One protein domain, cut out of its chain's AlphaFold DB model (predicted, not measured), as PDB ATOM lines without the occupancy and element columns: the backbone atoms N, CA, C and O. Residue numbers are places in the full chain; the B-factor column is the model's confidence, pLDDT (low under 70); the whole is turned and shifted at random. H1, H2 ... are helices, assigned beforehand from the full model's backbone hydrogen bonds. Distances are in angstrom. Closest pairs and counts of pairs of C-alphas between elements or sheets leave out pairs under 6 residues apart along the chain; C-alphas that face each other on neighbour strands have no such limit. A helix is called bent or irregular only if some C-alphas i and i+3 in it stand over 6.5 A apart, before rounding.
ATOM      1  N   ASN A   2     281.629 213.887 239.372       51.00
ATOM      2  CA  ASN A   2     281.892 213.074 238.160       51.00
ATOM      3  C   ASN A   2     281.827 211.553 238.354       51.00
ATOM      4  O   ASN A   2     281.355 210.861 237.459       51.00
ATOM      5  N   PHE A   3     282.286 211.040 239.499       58.16
ATOM      6  CA  PHE A   3     282.206 209.609 239.800       58.16
ATOM      7  C   PHE A   3     280.751 209.150 239.934       58.16
ATOM      8  O   PHE A   3     280.338 208.259 239.212       58.16
ATOM      9  N   PHE A   4     279.927 209.867 240.699       71.75
ATOM     10  CA  PHE A   4     278.528 209.490 240.922       71.75
ATOM     11  C   PHE A   4     277.674 209.441 239.647       71.75
ATOM     12  O   PHE A   4     276.897 208.507 239.484       71.75
ATOM     13  N   LEU A   5     277.823 210.403 238.726       79.06
ATOM     14  CA  LEU A   5     277.057 210.394 237.470       79.06
ATOM     15  C   LEU A   5     277.518 209.290 236.516       79.06
ATOM     16  O   LEU A   5     276.684 208.681 235.851       79.06
ATOM     17  N   LYS A   6     278.828 209.024 236.445       83.94
ATOM     18  CA  LYS A   6     279.371 207.910 235.660       83.94
ATOM     19  C   LYS A   6     278.947 206.564 236.233       83.94
ATOM     20  O   LYS A   6     278.467 205.728 235.478       83.94
ATOM     21  N   ASP A   7     279.071 206.397 237.545       83.94
ATOM     22  CA  ASP A   7     278.674 205.190 238.265       83.94
ATOM     23  C   ASP A   7     277.170 204.938 238.122       83.94
ATOM     24  O   ASP A   7     276.745 203.793 237.994       83.94
ATOM     25  N   PHE A   8     276.356 205.998 238.104       83.75
ATOM     26  CA  PHE A   8     274.929 205.891 237.813       83.75
ATOM     27  C   PHE A   8     274.680 205.344 236.404       83.75
ATOM     28  O   PHE A   8     273.947 204.369 236.258       83.75
ATOM     29  N   VAL A   9     275.319 205.910 235.371       85.12
ATOM     30  CA  VAL A   9     275.172 205.404 233.993       85.12
ATOM     31  C   VAL A   9     275.700 203.977 233.867       85.12
ATOM     32  O   VAL A   9     275.045 203.150 233.246       85.12
ATOM     33  N   ALA A  10     276.840 203.669 234.485       87.56
ATOM     34  CA  ALA A  10     277.403 202.325 234.522       87.56
ATOM     35  C   ALA A  10     276.401 201.324 235.112       87.56
ATOM     36  O   ALA A  10     276.055 200.347 234.457       87.56
ATOM     37  N   LYS A  11     275.846 201.623 236.292       85.25
ATOM     38  CA  LYS A  11     274.818 200.788 236.925       85.25
ATOM     39  C   LYS A  11     273.565 200.659 236.067       85.25
ATOM     40  O   LYS A  11     273.007 199.571 236.003       85.25
ATOM     41  N   ALA A  12     273.125 201.733 235.414       83.06
ATOM     42  CA  ALA A  12     271.971 201.683 234.521       83.06
ATOM     43  C   ALA A  12     272.213 200.719 233.349       83.06
ATOM     44  O   ALA A  12     271.342 199.909 233.060       83.06
ATOM     45  N   ILE A  13     273.401 200.752 232.736       85.94
ATOM     46  CA  ILE A  13     273.801 199.801 231.684       85.94
ATOM     47  C   ILE A  13     273.820 198.369 232.224       85.94
ATOM     48  O   ILE A  13     273.270 197.470 231.603       85.94
ATOM     49  N   ASP A  14     274.414 198.153 233.397       83.19
ATOM     50  CA  ASP A  14     274.519 196.813 233.987       83.19
ATOM     51  C   ASP A  14     273.165 196.213 234.382       83.19
ATOM     52  O   ASP A  14     273.040 194.999 234.522       83.19
ATOM     53  N   SER A  15     272.156 197.057 234.596       79.62
ATOM     54  CA  SER A  15     270.868 196.628 235.134       79.62
ATOM     55  C   SER A  15     269.804 196.369 234.066       79.62
ATOM     56  O   SER A  15     268.739 195.854 234.405       79.62
ATOM     57  N   THR A  16     270.033 196.740 232.800       76.50
ATOM     58  CA  THR A  16     269.051 196.529 231.725       76.50
ATOM     59  C   THR A  16     269.684 196.497 230.334       76.50
ATOM     60  O   THR A  16     270.482 197.362 229.981       76.50
ATOM     61  N   SER A  17     269.252 195.545 229.502       78.19
ATOM     62  CA  SER A  17     269.626 195.447 228.082       78.19
ATOM     63  C   SER A  17     268.876 196.442 227.187       78.19
ATOM     64  O   SER A  17     269.200 196.604 226.014       78.19
ATOM     65  N   ASN A  18     267.877 197.161 227.718       75.19
ATOM     66  CA  ASN A  18     267.088 198.138 226.952       75.19
ATOM     67  C   ASN A  18     267.918 199.331 226.447       75.19
ATOM     68  O   ASN A  18     267.459 200.112 225.610       75.19
ATOM     69  N   LEU A  19     269.134 199.502 226.965       78.75
ATOM     70  CA  LEU A  19     270.057 200.534 226.516       78.75
ATOM     71  C   LEU A  19     270.960 200.059 225.370       78.75
ATOM     72  O   LEU A  19     271.550 200.913 224.716       78.75
ATOM     73  N   ASP A  20     271.040 198.760 225.068       84.31
ATOM     74  CA  ASP A  20     272.055 198.185 224.171       84.31
ATOM     75  C   ASP A  20     272.058 198.824 222.776       84.31
ATOM     76  O   ASP A  20     273.102 199.282 222.305       84.31
ATOM     77  N   GLU A  21     270.892 198.959 222.141       83.56
ATOM     78  CA  GLU A  21     270.768 199.606 220.826       83.56
ATOM     79  C   GLU A  21     271.182 201.085 220.871       83.56
ATOM     80  O   GLU A  21     271.869 201.591 219.978       83.56
ATOM     81  N   LYS A  22     270.826 201.795 221.951       84.12
ATOM     82  CA  LYS A  22     271.230 203.195 222.138       84.12
ATOM     83  C   LYS A  22     272.736 203.313 222.333       84.12
ATOM     84  O   LYS A  22     273.323 204.262 221.807       84.12
ATOM     85  N   LEU A  23     273.345 202.386 223.079       87.12
ATOM     86  CA  LEU A  23     274.785 202.331 223.340       87.12
ATOM     87  C   LEU A  23     275.563 202.076 222.046       87.12
ATOM     88  O   LEU A  23     276.560 202.753 221.811       87.12
ATOM     89  N   GLN A  24     275.077 201.185 221.175       86.06
ATOM     90  CA  GLN A  24     275.678 200.936 219.858       86.06
ATOM     91  C   GLN A  24     275.732 202.203 218.991       86.06
ATOM     92  O   GLN A  24     276.700 202.417 218.264       86.06
ATOM     93  N   GLY A  25     274.737 203.088 219.115       84.75
ATOM     94  CA  GLY A  25     274.722 204.390 218.441       84.75
ATOM     95  C   GLY A  25     275.664 205.449 219.035       84.75
ATOM     96  O   GLY A  25     275.809 206.533 218.462       84.75
ATOM     97  N   GLN A  26     276.309 205.194 220.180       87.94
ATOM     98  CA  GLN A  26     277.150 206.179 220.864       87.94
ATOM     99  C   GLN A  26     278.634 206.045 220.498       87.94
ATOM    100  O   GLN A  26     279.418 205.394 221.185       87.94
ATOM    101  N   ASN A  27     279.074 206.812 219.499       84.00
ATOM    102  CA  ASN A  27     280.483 206.865 219.071       84.00
ATOM    103  C   ASN A  27     281.486 207.323 220.151       84.00
ATOM    104  O   ASN A  27     282.697 207.216 219.950       84.00
ATOM    105  N   TRP A  28     281.012 207.885 221.263       84.62
ATOM    106  CA  TRP A  28     281.846 208.328 222.384       84.62
ATOM    107  C   TRP A  28     282.115 207.213 223.412       84.62
ATOM    108  O   TRP A  28     283.052 207.347 224.200       84.62
ATOM    109  N   LEU A  29     281.362 206.106 223.382       84.50
ATOM    110  CA  LEU A  29     281.608 204.893 224.173       84.50
ATOM    111  C   LEU A  29     282.649 204.009 223.474       84.50
ATOM    112  O   LEU A  29     282.359 202.923 222.984       84.50
ATOM    113  N   LYS A  30     283.886 204.500 223.384       78.44
ATOM    114  CA  LYS A  30     285.012 203.722 222.851       78.44
ATOM    115  C   LYS A  30     285.808 203.109 223.993       78.44
ATOM    116  O   LYS A  30     286.116 203.781 224.979       78.44
ATOM    117  N   ILE A  31     286.170 201.841 223.837       81.25
ATOM    118  CA  ILE A  31     287.064 201.143 224.753       81.25
ATOM    119  C   ILE A  31     288.378 200.812 224.052       81.25
ATOM    120  O   ILE A  31     288.387 200.323 222.925       81.25
ATOM    121  N   ASN A  32     289.493 201.117 224.707       82.88
ATOM    122  CA  ASN A  32     290.824 200.745 224.248       82.88
ATOM    123  C   ASN A  32     291.332 199.515 225.003       82.88
ATOM    124  O   ASN A  32     290.915 199.220 226.128       82.88
ATOM    125  N   VAL A  33     292.268 198.810 224.371       85.75
ATOM    126  CA  VAL A  33     292.828 197.553 224.876       85.75
ATOM    127  C   VAL A  33     293.456 197.746 226.257       85.75
ATOM    128  O   VAL A  33     293.242 196.923 227.143       85.75
ATOM    129  N   GLU A  34     294.148 198.861 226.497       84.94
ATOM    130  CA  GLU A  34     294.800 199.131 227.781       84.94
ATOM    131  C   GLU A  34     293.798 199.189 228.945       84.94
ATOM    132  O   GLU A  34     294.095 198.703 230.034       84.94
ATOM    133  N   ARG A  35     292.593 199.738 228.729       78.94
ATOM    134  CA  ARG A  35     291.547 199.808 229.768       78.94
ATOM    135  C   ARG A  35     290.923 198.448 230.048       78.94
ATOM    136  O   ARG A  35     290.644 198.154 231.205       78.94
ATOM    137  N   VAL A  36     290.738 197.622 229.017       82.25
ATOM    138  CA  VAL A  36     290.282 196.232 229.188       82.25
ATOM    139  C   VAL A  36     291.305 195.452 230.011       82.25
ATOM    140  O   VAL A  36     290.954 194.803 230.993       82.25
ATOM    141  N   LEU A  37     292.587 195.566 229.653       85.44
ATOM    142  CA  LEU A  37     293.670 194.871 230.344       85.44
ATOM    143  C   LEU A  37     293.852 195.354 231.788       85.44
ATOM    144  O   LEU A  37     294.110 194.529 232.662       85.44
ATOM    145  N   ALA A  38     293.664 196.647 232.066       81.19
ATOM    146  CA  ALA A  38     293.722 197.193 233.425       81.19
ATOM    147  C   ALA A  38     292.638 196.619 234.354       81.19
ATOM    148  O   ALA A  38     292.849 196.532 235.561       81.19
ATOM    149  N   ASN A  39     291.503 196.189 233.796       78.69
ATOM    150  CA  ASN A  39     290.409 195.565 234.540       78.69
ATOM    151  C   ASN A  39     290.464 194.026 234.532       78.69
ATOM    152  O   ASN A  39     289.585 193.385 235.099       78.69
ATOM    153  N   ARG A  40     291.499 193.413 233.937       76.12
ATOM    154  CA  ARG A  40     291.613 191.951 233.766       76.12
ATOM    155  C   ARG A  40     291.610 191.169 235.083       76.12
ATOM    156  O   ARG A  40     291.217 190.007 235.098       76.12
ATOM    157  N   SER A  41     292.079 191.782 236.163       70.06
ATOM    158  CA  SER A  41     292.144 191.197 237.507       70.06
ATOM    159  C   SER A  41     291.008 191.657 238.431       70.06
ATOM    160  O   SER A  41     290.988 191.269 239.597       70.06
ATOM    161  N   GLY A  42     290.087 192.498 237.945       63.03
ATOM    162  CA  GLY A  42     289.077 193.176 238.757       63.03
ATOM    163  C   GLY A  42     287.637 192.746 238.466       63.03
ATOM    164  O   GLY A  42     287.298 192.337 237.360       63.03
ATOM    165  N   VAL A  43     286.763 192.917 239.465       73.19
ATOM    166  CA  VAL A  43     285.300 192.706 239.405       73.19
ATOM    167  C   VAL A  43     284.603 193.887 238.698       73.19
ATOM    168  O   VAL A  43     283.628 194.448 239.192       73.19
ATOM    169  N   ALA A  44     285.159 194.356 237.578       79.44
ATOM    170  CA  ALA A  44     284.598 195.487 236.848       79.44
ATOM    171  C   ALA A  44     283.386 195.033 236.028       79.44
ATOM    172  O   ALA A  44     283.468 194.092 235.242       79.44
ATOM    173  N   THR A  45     282.260 195.719 236.202       86.88
ATOM    174  CA  THR A  45     281.037 195.459 235.438       86.88
ATOM    175  C   THR A  45     281.152 195.973 233.997       86.88
ATOM    176  O   THR A  45     282.067 196.742 233.664       86.88
ATOM    177  N   VAL A  46     280.229 195.564 233.120       86.88
ATOM    178  CA  VAL A  46     280.218 195.968 231.703       86.88
ATOM    179  C   VAL A  46     280.008 197.476 231.584       86.88
ATOM    180  O   VAL A  46     280.779 198.160 230.911       86.88
ATOM    181  N   GLY A  47     279.030 198.019 232.304       87.12
ATOM    182  CA  GLY A  47     278.732 199.443 232.356       87.12
ATOM    183  C   GLY A  47     279.905 200.268 232.873       87.12
ATOM    184  O   GLY A  47     280.259 201.280 232.264       87.12
ATOM    185  N   SER A  48     280.574 199.814 233.940       86.38
ATOM    186  CA  SER A  48     281.791 200.464 234.451       86.38
ATOM    187  C   SER A  48     282.883 200.482 233.380       86.38
ATOM    188  O   SER A  48     283.470 201.525 233.087       86.38
ATOM    189  N   THR A  49     283.090 199.351 232.711       87.12
ATOM    190  CA  THR A  49     284.089 199.181 231.651       87.12
ATOM    191  C   THR A  49     283.827 200.097 230.447       87.12
ATOM    192  O   THR A  49     284.764 200.709 229.930       87.12
ATOM    193  N   LEU A  50     282.563 200.265 230.051       86.25
ATOM    194  CA  LEU A  50     282.145 201.124 228.939       86.25
ATOM    195  C   LEU A  50     282.199 202.619 229.269       86.25
ATOM    196  O   LEU A  50     282.619 203.420 228.441       86.25
ATOM    197  N   VAL A  51     281.750 203.024 230.458       84.88
ATOM    198  CA  VAL A  51     281.582 204.446 230.797       84.88
ATOM    199  C   VAL A  51     282.867 205.032 231.372       84.88
ATOM    200  O   VAL A  51     283.202 206.192 231.105       84.88
ATOM    201  N   HIS A  52     283.633 204.265 232.149       79.56
ATOM    202  CA  HIS A  52     284.836 204.784 232.802       79.56
ATOM    203  C   HIS A  52     286.010 204.954 231.841       79.56
ATOM    204  O   HIS A  52     286.859 205.813 232.091       79.56
ATOM    205  N   SER A  53     286.016 204.237 230.714       75.69
ATOM    206  CA  SER A  53     286.962 204.477 229.619       75.69
ATOM    207  C   SER A  53     286.757 205.844 228.956       75.69
ATOM    208  O   SER A  53     287.696 206.394 228.380       75.69
ATOM    209  N   THR A  54     285.560 206.432 229.063       74.94
ATOM    210  CA  THR A  54     285.243 207.678 228.361       74.94
ATOM    211  C   THR A  54     285.840 208.909 229.042       74.94
ATOM    212  O   THR A  54     285.619 209.193 230.230       74.94
ATOM    213  N   GLY A  55     286.595 209.683 228.259       69.12
ATOM    214  CA  GLY A  55     287.062 211.016 228.632       69.12
ATOM    215  C   GLY A  55     285.920 212.040 228.694       69.12
ATOM    216  O   GLY A  55     284.785 211.768 228.296       69.12
ATOM    217  N   SER A  56     286.222 213.238 229.189       66.56
ATOM    218  CA  SER A  56     285.373 214.434 229.019       66.56
ATOM    219  C   SER A  56     284.034 214.494 229.764       66.56
ATOM    220  O   SER A  56     283.165 215.271 229.403       66.56
ATOM    221  N   TRP A  57     283.894 213.782 230.883       74.00
ATOM    222  CA  TRP A  57     282.796 214.030 231.839       74.00
ATOM    223  C   TRP A  57     283.023 215.264 232.727       74.00
ATOM    224  O   TRP A  57     282.284 215.488 233.673       74.00
ATOM    225  N   HIS A  58     284.073 216.040 232.460       74.00
ATOM    226  CA  HIS A  58     284.388 217.268 233.187       74.00
ATOM    227  C   HIS A  58     283.673 218.507 232.629       74.00
ATOM    228  O   HIS A  58     283.750 219.550 233.260       74.00
TER     229      HIS A  58
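What this domain is: This is residues 2 to 58 of the 206 residues of an uncharacterized protein of Lyngbya confervoides BDU141951 (UniProt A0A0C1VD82). Two helices, H1 and H4, lie side by side and run opposite ways, while the short helices H2 and H3 sit at opposite ends of the longest axis, H2 near H1 and H3 near H4. Residues 25 to 32 span from H2 to H3, residues 16 to 22 stick out, and the two ends of the printed part come near each other. The printed part has 57 residues with four named helices, in the order H1, H2, H3, H4, and no named strand; the class is all helix. It is compact, with a radius of gyration of the C-alphas of 11.1 A, and rounded, with spans of 28 by 23 by 22 A.

Where its parts are: H1, residues 2 to 15, begins at C-alpha 2 at (281.892, 213.074, 238.160) and is 20.0 A long. H2, residues 17 to 24, is 11.6 A long and irregular: C-alphas 18 and 21 are 7.3 A apart. H3, residues 33 to 38, is 8.6 A long. H4, residues 46 to 52, is 10.0 A long and ends at C-alpha 52 at (284.836, 204.784, 232.802).

How they stand to each other: H1 and H4 touch at a shallow tilt of 20 degrees, opposite ways; their closest C-alphas, those of Ala 10 and Gly 47, are 3.8 A apart. H2 is close to H1 but not clearly touching, with the closest C-alphas, of Ile 13 and Leu 19, 6.4 A apart, at a steep tilt of 63 degrees. H3 is close to H4 but not clearly touching: the closest C-alphas, of Val 36 and Thr 49, are 7.3 A apart, and the helices are about perpendicular at 78 degrees. H1 and H3, H2 and H4, and H2 and H3 are apart. In H1, H3 and H4 every O i to N i+4 pair is within hydrogen-bond range; in H2, 2 of 4 are.

The domain as a whole: The C-alphas farthest apart, of Gly 25 and Ser 41, are 29.0 A apart, and those of Asn 2 and His 58 are 7.0 A apart. The printed part has no cut. The link from H1 to H2 is tight; those from H2 to H3 and from H3 to H4 are short. Mean pLDDT of the printed part is 80.0; residues 2 to 3, 42 and 55 to 56 are under 70.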